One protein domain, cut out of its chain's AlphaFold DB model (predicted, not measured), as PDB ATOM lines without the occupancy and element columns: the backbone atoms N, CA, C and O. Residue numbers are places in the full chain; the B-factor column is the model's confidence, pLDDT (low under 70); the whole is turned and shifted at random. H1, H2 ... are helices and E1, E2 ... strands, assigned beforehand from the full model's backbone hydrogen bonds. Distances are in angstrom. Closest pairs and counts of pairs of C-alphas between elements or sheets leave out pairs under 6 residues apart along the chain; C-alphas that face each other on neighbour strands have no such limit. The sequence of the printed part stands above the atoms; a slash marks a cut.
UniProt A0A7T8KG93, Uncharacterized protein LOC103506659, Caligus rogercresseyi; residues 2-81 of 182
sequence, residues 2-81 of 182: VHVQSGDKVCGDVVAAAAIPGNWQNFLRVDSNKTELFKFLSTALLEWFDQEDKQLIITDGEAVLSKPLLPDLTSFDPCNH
ATOM      1  N   VAL A   2     -30.434  22.977 -12.202       28.16
ATOM      2  CA  VAL A   2     -29.575  22.321 -11.211       28.16
ATOM      3  C   VAL A   2     -29.390  23.326 -10.088       28.16
ATOM      4  O   VAL A   2     -28.903  24.432 -10.312       28.16
ATOM      5  N   HIS A   3     -29.913  22.968  -8.920       24.80
ATOM      6  CA  HIS A   3     -29.871  23.777  -7.714       24.80
ATOM      7  C   HIS A   3     -28.419  23.989  -7.280       24.80
ATOM      8  O   HIS A   3     -27.721  23.038  -6.944       24.80
ATOM      9  N   VAL A   4     -27.996  25.251  -7.248       37.94
ATOM     10  CA  VAL A   4     -26.815  25.686  -6.504       37.94
ATOM     11  C   VAL A   4     -27.240  25.805  -5.044       37.94
ATOM     12  O   VAL A   4     -28.015  26.695  -4.695       37.94
ATOM     13  N   GLN A   5     -26.772  24.892  -4.195       28.56
ATOM     14  CA  GLN A   5     -26.785  25.121  -2.754       28.56
ATOM     15  C   GLN A   5     -25.525  25.899  -2.388       28.56
ATOM     16  O   GLN A   5     -24.412  25.383  -2.439       28.56
ATOM     17  N   SER A   6     -25.741  27.167  -2.045       40.34
ATOM     18  CA  SER A   6     -24.810  28.003  -1.296       40.34
ATOM     19  C   SER A   6     -24.519  27.324   0.041       40.34
ATOM     20  O   SER A   6     -25.387  27.281   0.912       40.34
ATOM     21  N   GLY A   7     -23.318  26.780   0.189       32.00
ATOM     22  CA  GLY A   7     -22.825  26.233   1.442       32.00
ATOM     23  C   GLY A   7     -21.366  26.617   1.612       32.00
ATOM     24  O   GLY A   7     -20.518  26.153   0.854       32.00
ATOM     25  N   ASP A   8     -21.095  27.454   2.609       40.03
ATOM     26  CA  ASP A   8     -19.760  27.711   3.139       40.03
ATOM     27  C   ASP A   8     -19.121  26.389   3.594       40.03
ATOM     28  O   ASP A   8     -19.297  25.936   4.725       40.03
ATOM     29  N   LYS A   9     -18.380  25.737   2.695       39.09
ATOM     30  CA  LYS A   9     -17.465  24.644   3.024       39.09
ATOM     31  C   LYS A   9     -16.092  24.980   2.465       39.09
ATOM     32  O   LYS A   9     -15.813  24.812   1.286       39.09
ATOM     33  N   VAL A  10     -15.229  25.452   3.358       45.59
ATOM     34  CA  VAL A  10     -13.811  25.781   3.121       45.59
ATOM     35  C   VAL A  10     -12.929  24.511   3.153       45.59
ATOM     36  O   VAL A  10     -11.728  24.580   3.377       45.59
ATOM     37  N   CYS A  11     -13.506  23.328   2.929       49.16
ATOM     38  CA  CYS A  11     -12.785  22.058   2.941       49.16
ATOM     39  C   CYS A  11     -13.417  21.111   1.915       49.16
ATOM     40  O   CYS A  11     -14.560  20.681   2.085       49.16
ATOM     41  N   GLY A  12     -12.701  20.861   0.825       55.75
ATOM     42  CA  GLY A  12     -13.020  19.837  -0.158       55.75
ATOM     43  C   GLY A  12     -11.734  19.086  -0.466       55.75
ATOM     44  O   GLY A  12     -10.716  19.736  -0.700       55.75
ATOM     45  N   ASP A  13     -11.799  17.757  -0.423       56.62
ATOM     46  CA  ASP A  13     -10.650  16.869  -0.606       56.62
ATOM     47  C   ASP A  13      -9.900  17.184  -1.911       56.62
ATOM     48  O   ASP A  13     -10.515  17.375  -2.971       56.62
ATOM     49  N   VAL A  14      -8.566  17.214  -1.862       64.19
ATOM     50  CA  VAL A  14      -7.751  17.449  -3.065       64.19
ATOM     51  C   VAL A  14      -7.615  16.164  -3.880       64.19
ATOM     52  O   VAL A  14      -6.772  15.312  -3.612       64.19
ATOM     53  N   VAL A  15      -8.442  16.035  -4.920       73.12
ATOM     54  CA  VAL A  15      -8.421  14.908  -5.869       73.12
ATOM     55  C   VAL A  15      -8.410  15.398  -7.318       73.12
ATOM     56  O   VAL A  15      -8.877  16.495  -7.609       73.12
ATOM     57  N   ALA A  16      -7.931  14.573  -8.257       68.62
ATOM     58  CA  ALA A  16      -7.778  14.949  -9.673       68.62
ATOM     59  C   ALA A  16      -9.072  15.463 -10.340       68.62
ATOM     60  O   ALA A  16      -9.021  16.286 -11.250       68.62
ATOM     61  N   ALA A  17     -10.232  14.971  -9.896       73.75
ATOM     62  CA  ALA A  17     -11.546  15.353 -10.414       73.75
ATOM     63  C   ALA A  17     -12.177  16.560  -9.687       73.75
ATOM     64  O   ALA A  17     -13.283  16.972 -10.043       73.75
ATOM     65  N   ALA A  18     -11.520  17.110  -8.661       77.75
ATOM     66  CA  ALA A  18     -12.022  18.260  -7.922       77.75
ATOM     67  C   ALA A  18     -11.921  19.547  -8.755       77.75
ATOM     68  O   ALA A  18     -11.041  19.712  -9.604       77.75
ATOM     69  N   ALA A  19     -12.825  20.491  -8.496       79.12
ATOM     70  CA  ALA A  19     -12.752  21.811  -9.107       79.12
ATOM     71  C   ALA A  19     -11.498  22.556  -8.621       79.12
ATOM     72  O   ALA A  19     -11.198  22.568  -7.426       79.12
ATOM     73  N   ILE A  20     -10.797  23.220  -9.542       85.62
ATOM     74  CA  ILE A  20      -9.633  24.047  -9.206       85.62
ATOM     75  C   ILE A  20     -10.077  25.166  -8.245       85.62
ATOM     76  O   ILE A  20     -11.060  25.853  -8.547       85.62
ATOM     77  N   PRO A  21      -9.366  25.395  -7.122       87.88
ATOM     78  CA  PRO A  21      -9.713  26.460  -6.193       87.88
ATOM     79  C   PRO A  21      -9.796  27.823  -6.890       87.88
ATOM     80  O   PRO A  21      -8.829  28.301  -7.483       87.88
ATOM     81  N   GLY A  22     -10.951  28.488  -6.785       88.06
ATOM     82  CA  GLY A  22     -11.143  29.836  -7.336       88.06
ATOM     83  C   GLY A  22     -10.403  30.934  -6.558       88.06
ATOM     84  O   GLY A  22     -10.172  32.016  -7.088       88.06
ATOM     85  N   ASN A  23     -10.015  30.660  -5.307       92.06
ATOM     86  CA  ASN A  23      -9.232  31.556  -4.457       92.06
ATOM     87  C   ASN A  23      -8.109  30.771  -3.767       92.06
ATOM     88  O   ASN A  23      -8.301  30.167  -2.708       92.06
ATOM     89  N   TRP A  24      -6.929  30.792  -4.383       92.38
ATOM     90  CA  TRP A  24      -5.748  30.083  -3.895       92.38
ATOM     91  C   TRP A  24      -5.239  30.619  -2.560       92.38
ATOM     92  O   TRP A  24      -4.770  29.838  -1.741       92.38
ATOM     93  N   GLN A  25      -5.362  31.922  -2.298       91.69
ATOM     94  CA  GLN A  25      -4.880  32.518  -1.051       91.69
ATOM     95  C   GLN A  25      -5.625  31.961   0.164       91.69
ATOM     96  O   GLN A  25      -4.999  31.633   1.164       91.69
ATOM     97  N   ASN A  26      -6.950  31.828   0.083       91.19
ATOM     98  CA  ASN A  26      -7.738  31.242   1.166       91.19
ATOM     99  C   ASN A  26      -7.551  29.729   1.252       91.19
ATOM    100  O   ASN A  26      -7.439  29.192   2.350       91.19
ATOM    101  N   PHE A  27      -7.476  29.052   0.106       92.00
ATOM    102  CA  PHE A  27      -7.235  27.614   0.060       92.00
ATOM    103  C   PHE A  27      -5.913  27.244   0.751       92.00
ATOM    104  O   PHE A  27      -5.901  26.387   1.632       92.00
ATOM    105  N   LEU A  28      -4.832  27.962   0.427       91.69
ATOM    106  CA  LEU A  28      -3.496  27.783   0.999       91.69
ATOM    107  C   LEU A  28      -3.346  28.362   2.414       91.69
ATOM    108  O   LEU A  28      -2.249  28.336   2.954       91.69
ATOM    109  N   ARG A  29      -4.395  28.903   3.044       91.81
ATOM    110  CA  ARG A  29      -4.361  29.252   4.479       91.81
ATOM    111  C   ARG A  29      -4.714  28.074   5.381       91.81
ATOM    112  O   ARG A  29      -4.422  28.130   6.567       91.81
ATOM    113  N   VAL A  30      -5.340  27.038   4.831       91.50
ATOM    114  CA  VAL A  30      -5.738  25.841   5.572       91.50
ATOM    115  C   VAL A  30      -4.625  24.803   5.452       91.50
ATOM    116  O   VAL A  30      -4.293  24.380   4.346       91.50
ATOM    117  N   ASP A  31      -4.046  24.380   6.574       90.25
ATOM    118  CA  ASP A  31      -2.885  23.481   6.551       90.25
ATOM    119  C   ASP A  31      -3.212  22.089   6.000       90.25
ATOM    120  O   ASP A  31      -2.412  21.538   5.247       90.25
ATOM    121  N   SER A  32      -4.409  21.550   6.265       91.81
ATOM    122  CA  SER A  32      -4.838  20.274   5.670       91.81
ATOM    123  C   SER A  32      -4.880  20.338   4.142       91.81
ATOM    124  O   SER A  32      -4.374  19.436   3.482       91.81
ATOM    125  N   ASN A  33      -5.376  21.443   3.574       92.62
ATOM    126  CA  ASN A  33      -5.416  21.646   2.125       92.62
ATOM    127  C   ASN A  33      -4.010  21.684   1.517       92.62
ATOM    128  O   ASN A  33      -3.804  21.172   0.418       92.62
ATOM    129  N   LYS A  34      -3.032  22.281   2.213       90.31
ATOM    130  CA  LYS A  34      -1.629  22.256   1.774       90.31
ATOM    131  C   LYS A  34      -1.103  20.827   1.765       90.31
ATOM    132  O   LYS A  34      -0.553  20.398   0.757       90.31
ATOM    133  N   THR A  35      -1.292  20.098   2.864       91.12
ATOM    134  CA  THR A  35      -0.830  18.713   3.009       91.12
ATOM    135  C   THR A  35      -1.407  17.820   1.915       91.12
ATOM    136  O   THR A  35      -0.661  17.113   1.239       91.12
ATOM    137  N   GLU A  36      -2.717  17.893   1.682       92.56
ATOM    138  CA  GLU A  36      -3.383  17.127   0.627       92.56
ATOM    139  C   GLU A  36      -2.922  17.542  -0.772       92.56
ATOM    140  O   GLU A  36      -2.655  16.681  -1.609       92.56
ATOM    141  N   LEU A  37      -2.756  18.846  -1.023       93.25
ATOM    142  CA  LEU A  37      -2.233  19.344  -2.293       93.25
ATOM    143  C   LEU A  37      -0.823  18.819  -2.570       93.25
ATOM    144  O   LEU A  37      -0.563  18.342  -3.673       93.25
ATOM    145  N   PHE A  38       0.084  18.877  -1.595       92.06
ATOM    146  CA  PHE A  38       1.439  18.356  -1.767       92.06
ATOM    147  C   PHE A  38       1.434  16.846  -1.989       92.06
ATOM    148  O   PHE A  38       2.114  16.373  -2.897       92.06
ATOM    149  N   LYS A  39       0.603  16.097  -1.255       93.31
ATOM    150  CA  LYS A  39       0.465  14.649  -1.449       93.31
ATOM    151  C   LYS A  39      -0.040  14.301  -2.850       93.31
ATOM    152  O   LYS A  39       0.488  13.394  -3.505       93.31
ATOM    153  N   PHE A  40      -1.045  15.036  -3.321       94.12
ATOM    154  CA  PHE A  40      -1.579  14.912  -4.671       94.12
ATOM    155  C   PHE A  40      -0.499  15.190  -5.725       94.12
ATOM    156  O   PHE A  40      -0.301  14.375  -6.625       94.12
ATOM    157  N   LEU A  41       0.242  16.295  -5.588       94.62
ATOM    158  CA  LEU A  41       1.314  16.667  -6.514       94.62
ATOM    159  C   LEU A  41       2.442  15.630  -6.535       94.62
ATOM    160  O   LEU A  41       2.877  15.246  -7.617       94.62
ATOM    161  N   SER A  42       2.881  15.134  -5.376       94.62
ATOM    162  CA  SER A  42       3.897  14.078  -5.280       94.62
ATOM    163  C   SER A  42       3.459  12.810  -6.014       94.62
ATOM    164  O   SER A  42       4.228  12.239  -6.785       94.62
ATOM    165  N   THR A  43       2.199  12.404  -5.829       94.50
ATOM    166  CA  THR A  43       1.626  11.222  -6.489       94.50
ATOM    167  C   THR A  43       1.548  11.416  -8.004       94.50
ATOM    168  O   THR A  43       2.028  10.571  -8.755       94.50
ATOM    169  N   ALA A  44       1.010  12.552  -8.457       94.69
ATOM    170  CA  ALA A  44       0.887  12.867  -9.877       94.69
ATOM    171  C   ALA A  44       2.257  12.965 -10.567       94.69
ATOM    172  O   ALA A  44       2.431  12.467 -11.678       94.69
ATOM    173  N   LEU A  45       3.255  13.557  -9.903       95.19
ATOM    174  CA  LEU A  45       4.621  13.624 -10.417       95.19
ATOM    175  C   LEU A  45       5.234  12.229 -10.563       95.19
ATOM    176  O   LEU A  45       5.821  11.941 -11.600       95.19
ATOM    177  N   LEU A  46       5.074  11.345  -9.577       94.25
ATOM    178  CA  LEU A  46       5.560   9.965  -9.684       94.25
ATOM    179  C   LEU A  46       4.853   9.176 -10.787       94.25
ATOM    180  O   LEU A  46       5.489   8.362 -11.456       94.25
ATOM    181  N   GLU A  47       3.560   9.403 -10.991       94.25
ATOM    182  CA  GLU A  47       2.799   8.742 -12.047       94.25
ATOM    183  C   GLU A  47       3.255   9.216 -13.434       94.25
ATOM    184  O   GLU A  47       3.635   8.398 -14.272       94.25
ATOM    185  N   TRP A  48       3.289  10.532 -13.656       94.12
ATOM    186  CA  TRP A  48       3.512  11.128 -14.977       94.12
ATOM    187  C   TRP A  48       4.978  11.291 -15.366       94.12
ATOM    188  O   TRP A  48       5.275  11.516 -16.540       94.12
ATOM    189  N   PHE A  49       5.910  11.218 -14.416       95.25
ATOM    190  CA  PHE A  49       7.328  11.319 -14.735       95.25
ATOM    191  C   PHE A  49       7.795  10.070 -15.476       95.25
ATOM    192  O   PHE A  49       7.934   9.003 -14.884       95.25
ATOM    193  N   ASP A  50       8.044  10.217 -16.770       93.00
ATOM    194  CA  ASP A  50       8.472   9.135 -17.654       93.00
ATOM    195  C   ASP A  50       9.664   9.612 -18.487       93.00
ATOM    196  O   ASP A  50       9.547  10.033 -19.638       93.00
ATOM    197  N   GLN A  51      10.812   9.730 -17.828       91.62
ATOM    198  CA  GLN A  51      12.049  10.220 -18.427       91.62
ATOM    199  C   GLN A  51      13.159   9.230 -18.088       91.62
ATOM    200  O   GLN A  51      13.582   9.163 -16.938       91.62
ATOM    201  N   GLU A  52      13.624   8.475 -19.083       88.62
ATOM    202  CA  GLU A  52      14.596   7.390 -18.875       88.62
ATOM    203  C   GLU A  52      15.958   7.903 -18.376       88.62
ATOM    204  O   GLU A  52      16.564   7.303 -17.493       88.62
ATOM    205  N   ASP A  53      16.396   9.066 -18.865       91.56
ATOM    206  CA  ASP A  53      17.707   9.649 -18.543       91.56
ATOM    207  C   ASP A  53      17.677  10.626 -17.358       91.56
ATOM    208  O   ASP A  53      18.602  11.422 -17.162       91.56
ATOM    209  N   LYS A  54      16.584  10.652 -16.591       92.56
ATOM    210  CA  LYS A  54      16.413  11.597 -15.484       92.56
ATOM    211  C   LYS A  54      15.936  10.890 -14.231       92.56
ATOM    212  O   LYS A  54      15.227   9.894 -14.272       92.56
ATOM    213  N   GLN A  55      16.296  11.479 -13.102       92.88
ATOM    214  CA  GLN A  55      15.833  11.055 -11.792       92.88
ATOM    215  C   GLN A  55      14.909  12.126 -11.227       92.88
ATOM    216  O   GLN A  55      15.207  13.321 -11.277       92.88
ATOM    217  N   LEU A  56      13.781  11.681 -10.696       94.69
ATOM    218  CA  LEU A  56      12.866  12.477  -9.905       94.69
ATOM    219  C   LEU A  56      13.042  12.084  -8.445       94.69
ATOM    220  O   LEU A  56      12.983  10.903  -8.118       94.69
ATOM    221  N   ILE A  57      13.233  13.073  -7.579       93.69
ATOM    222  CA  ILE A  57      13.287  12.900  -6.129       93.69
ATOM    223  C   ILE A  57      12.331  13.922  -5.520       93.69
ATOM    224  O   ILE A  57      12.354  15.094  -5.896       93.69
ATOM    225  N   ILE A  58      11.468  13.477  -4.611       94.00
ATOM    226  CA  ILE A  58      10.411  14.290  -4.009       94.00
ATOM    227  C   ILE A  58      10.448  14.101  -2.498       94.00
ATOM    228  O   ILE A  58      10.515  12.973  -2.024       94.00
ATOM    229  N   THR A  59      10.356  15.189  -1.742       93.00
ATOM    230  CA  THR A  59      10.024  15.111  -0.315       93.00
ATOM    231  C   THR A  59       8.510  15.181  -0.153       93.00
ATOM    232  O   THR A  59       7.889  16.136  -0.615       93.00
ATOM    233  N   ASP A  60       7.927  14.184   0.503       91.12
ATOM    234  CA  ASP A  60       6.493  14.052   0.746       91.12
ATOM    235  C   ASP A  60       6.237  13.859   2.246       91.12
ATOM    236  O   ASP A  60       6.383  12.764   2.796       91.12
ATOM    237  N   GLY A  61       5.916  14.957   2.934       89.25
ATOM    238  CA  GLY A  61       5.955  14.986   4.394       89.25
ATOM    239  C   GLY A  61       7.379  14.723   4.884       89.25
ATOM    240  O   GLY A  61       8.301  15.424   4.484       89.25
ATOM    241  N   GLU A  62       7.570  13.723   5.735       90.00
ATOM    242  CA  GLU A  62       8.906  13.297   6.182       90.00
ATOM    243  C   GLU A  62       9.541  12.249   5.257       90.00
ATOM    244  O   GLU A  62      10.726  11.973   5.385       90.00
ATOM    245  N   ALA A  63       8.788  11.670   4.319       90.12
ATOM    246  CA  ALA A  63       9.313  10.644   3.426       90.12
ATOM    247  C   ALA A  63      10.032  11.256   2.219       90.12
ATOM    248  O   ALA A  63       9.679  12.339   1.739       90.12
ATOM    249  N   VAL A  64      10.992  10.518   1.667       91.94
ATOM    250  CA  VAL A  64      11.590  10.812   0.362       91.94
ATOM    251  C   VAL A  64      11.185   9.747  -0.653       91.94
ATOM    252  O   VAL A  64      11.396   8.554  -0.462       91.94
ATOM    253  N   LEU A  65      10.615  10.187  -1.770       92.31
ATOM    254  CA  LEU A  65      10.194   9.342  -2.884       92.31
ATOM    255  C   LEU A  65      11.136   9.549  -4.070       92.31
ATOM    256  O   LEU A  65      11.625  10.658  -4.287       92.31
ATOM    257  N   SER A  66      11.372   8.504  -4.866       93.12
ATOM    258  CA  SER A  66      12.212   8.599  -6.066       93.12
ATOM    259  C   SER A  66      11.673   7.801  -7.254       93.12
ATOM    260  O   SER A  66      11.006   6.778  -7.083       93.12
ATOM    261  N   LYS A  67      11.963   8.280  -8.470       93.31
ATOM    262  CA  LYS A  67      11.712   7.583  -9.738       93.31
ATOM    263  C   LYS A  67      12.880   7.824 -10.714       93.31
ATOM    264  O   LYS A  67      13.111   8.980 -11.064       93.31
ATOM    265  N   PRO A  68      13.601   6.782 -11.175       90.69
ATOM    266  CA  PRO A  68      13.510   5.390 -10.720       90.69
ATOM    267  C   PRO A  68      13.856   5.251  -9.229       90.69
ATOM    268  O   PRO A  68      14.434   6.161  -8.639       90.69
ATOM    269  N   LEU A  69      13.483   4.118  -8.625       87.38
ATOM    270  CA  LEU A  69      13.774   3.849  -7.218       87.38
ATOM    271  C   LEU A  69      15.290   3.868  -6.987       87.38
ATOM    272  O   LEU A  69      16.021   3.075  -7.584       87.38
ATOM    273  N   LEU A  70      15.748   4.774  -6.126       85.00
ATOM    274  CA  LEU A  70      17.157   4.888  -5.774       85.00
ATOM    275  C   LEU A  70      17.513   3.933  -4.622       85.00
ATOM    276  O   LEU A  70      16.732   3.799  -3.680       85.00
ATOM    277  N   PRO A  71      18.682   3.269  -4.678       74.06
ATOM    278  CA  PRO A  71      19.094   2.294  -3.668       74.06
ATOM    279  C   PRO A  71      19.532   2.938  -2.347       74.06
ATOM    280  O   PRO A  71      19.497   2.271  -1.316       74.06
ATOM    281  N   ASP A  72      19.941   4.209  -2.370       78.19
ATOM    282  CA  ASP A  72      20.369   4.945  -1.184       78.19
ATOM    283  C   ASP A  72      19.724   6.336  -1.138       78.19
ATOM    284  O   ASP A  72      20.079   7.238  -1.894       78.19
ATOM    285  N   LEU A  73      18.762   6.492  -0.228       80.69
ATOM    286  CA  LEU A  73      18.168   7.773   0.160       80.69
ATOM    287  C   LEU A  73      18.503   8.131   1.617       80.69
ATOM    288  O   LEU A  73      18.030   9.139   2.138       80.69
ATOM    289  N   THR A  74      19.355   7.342   2.283       74.75
ATOM    290  CA  THR A  74      19.618   7.446   3.731       74.75
ATOM    291  C   THR A  74      20.215   8.787   4.137       74.75
ATOM    292  O   THR A  74      20.115   9.201   5.289       74.75
ATOM    293  N   SER A  75      20.818   9.503   3.186       72.19
ATOM    294  CA  SER A  75      21.394  10.819   3.440       72.19
ATOM    295  C   SER A  75      20.359  11.920   3.714       72.19
ATOM    296  O   SER A  75      20.773  13.005   4.124       72.19
ATOM    297  N   PHE A  76      19.058  11.667   3.506       79.12
ATOM    298  CA  PHE A  76      17.985  12.641   3.740       79.12
ATOM    299  C   PHE A  76      16.572  12.047   3.924       79.12
ATOM    300  O   PHE A  76      15.612  12.816   3.987       79.12
ATOM    301  N   ASP A  77      16.441  10.721   4.039       80.88
ATOM    302  CA  ASP A  77      15.217  10.016   4.441       80.88
ATOM    303  C   ASP A  77      15.373   9.433   5.867       80.88
ATOM    304  O   ASP A  77      16.315   8.669   6.106       80.88
ATOM    305  N   PRO A  78      14.491   9.768   6.831       84.25
ATOM    306  CA  PRO A  78      13.403  10.733   6.708       84.25
ATOM    307  C   PRO A  78      13.912  12.181   6.644       84.25
ATOM    308  O   PRO A  78      14.880  12.567   7.305       84.25
ATOM    309  N   CYS A  79      13.208  13.012   5.885       87.62
ATOM    310  CA  CYS A  79      13.438  14.444   5.796       87.62
ATOM    311  C   CYS A  79      12.770  15.149   6.985       87.62
ATOM    312  O   CYS A  79      11.614  15.564   6.918       87.62
ATOM    313  N   ASN A  80      13.514  15.278   8.087       88.06
ATOM    314  CA  ASN A  80      13.044  15.840   9.363       88.06
ATOM    315  C   ASN A  80      13.170  17.372   9.478       88.06
ATOM    316  O   ASN A  80      12.939  17.940  10.544       88.06
ATOM    317  N   HIS A  81      13.567  18.044   8.400       89.44
ATOM    318  CA  HIS A  81      13.648  19.497   8.348       89.44
ATOM    319  C   HIS A  81      12.241  20.096   8.313       89.44
ATOM    320  O   HIS A  81      11.429  19.687   7.492       89.44
TER     321      HIS A  81
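AT A GLANCE: This is residues 2 to 81 of the 182 residues of the protein "Uncharacterized protein LOC103506659" of Caligus rogercresseyi (UniProt A0A7T8KG93). A free tail, residues 2 to 9, sticks out and leads through a loop and the short helix H1 to one long helix, H2, with the two-stranded hairpin E1 E2 beside it. Residues 68 to 81 loop back past the hairpin. The printed part has 80 residues, in the order H1 H2 E1 E2; the class is mixed, with 32 residues in named elements, under half. It is loose, with a radius of gyration of the C-alphas of 16.5 A, and only just flat, spanning 53 by 29 by 16 A.

HOW THE PARTS SIT: H1, residues 24 to 27, and H2, residues 31 to 48, are close but not clearly touching: their closest C-alphas, of Phe 27 and Asn 33, are 6.6 A apart. In H2 every O i to N i+4 pair is within hydrogen-bond range; H1 is too short for one. The closest C-alphas of H2 and E1, residues 56 to 60, are those of Lys 39 and Asp 60, 6.4 A apart. E1 and E2, residues 63 to 67, form an antiparallel hairpin at 159 degrees, with N 58 and O 65 within hydrogen-bond range at 2.8 A.

IN THESE COORDINATES: H1 measures 4.9 A from C-alpha 24 at (-5.748, 30.083, -3.895), H2 25.6 A, E1 12.5 A and E2 13.7 A, ending at C-alpha 67 at (11.712, 7.583, -9.738).

THE WHOLE: The C-alphas of Val 2 and Ser 75, the two farthest apart, are 54.3 A apart. The printed part has no cut and no long link. The model's pLDDT is under 70 at residues 2 to 14 and 16.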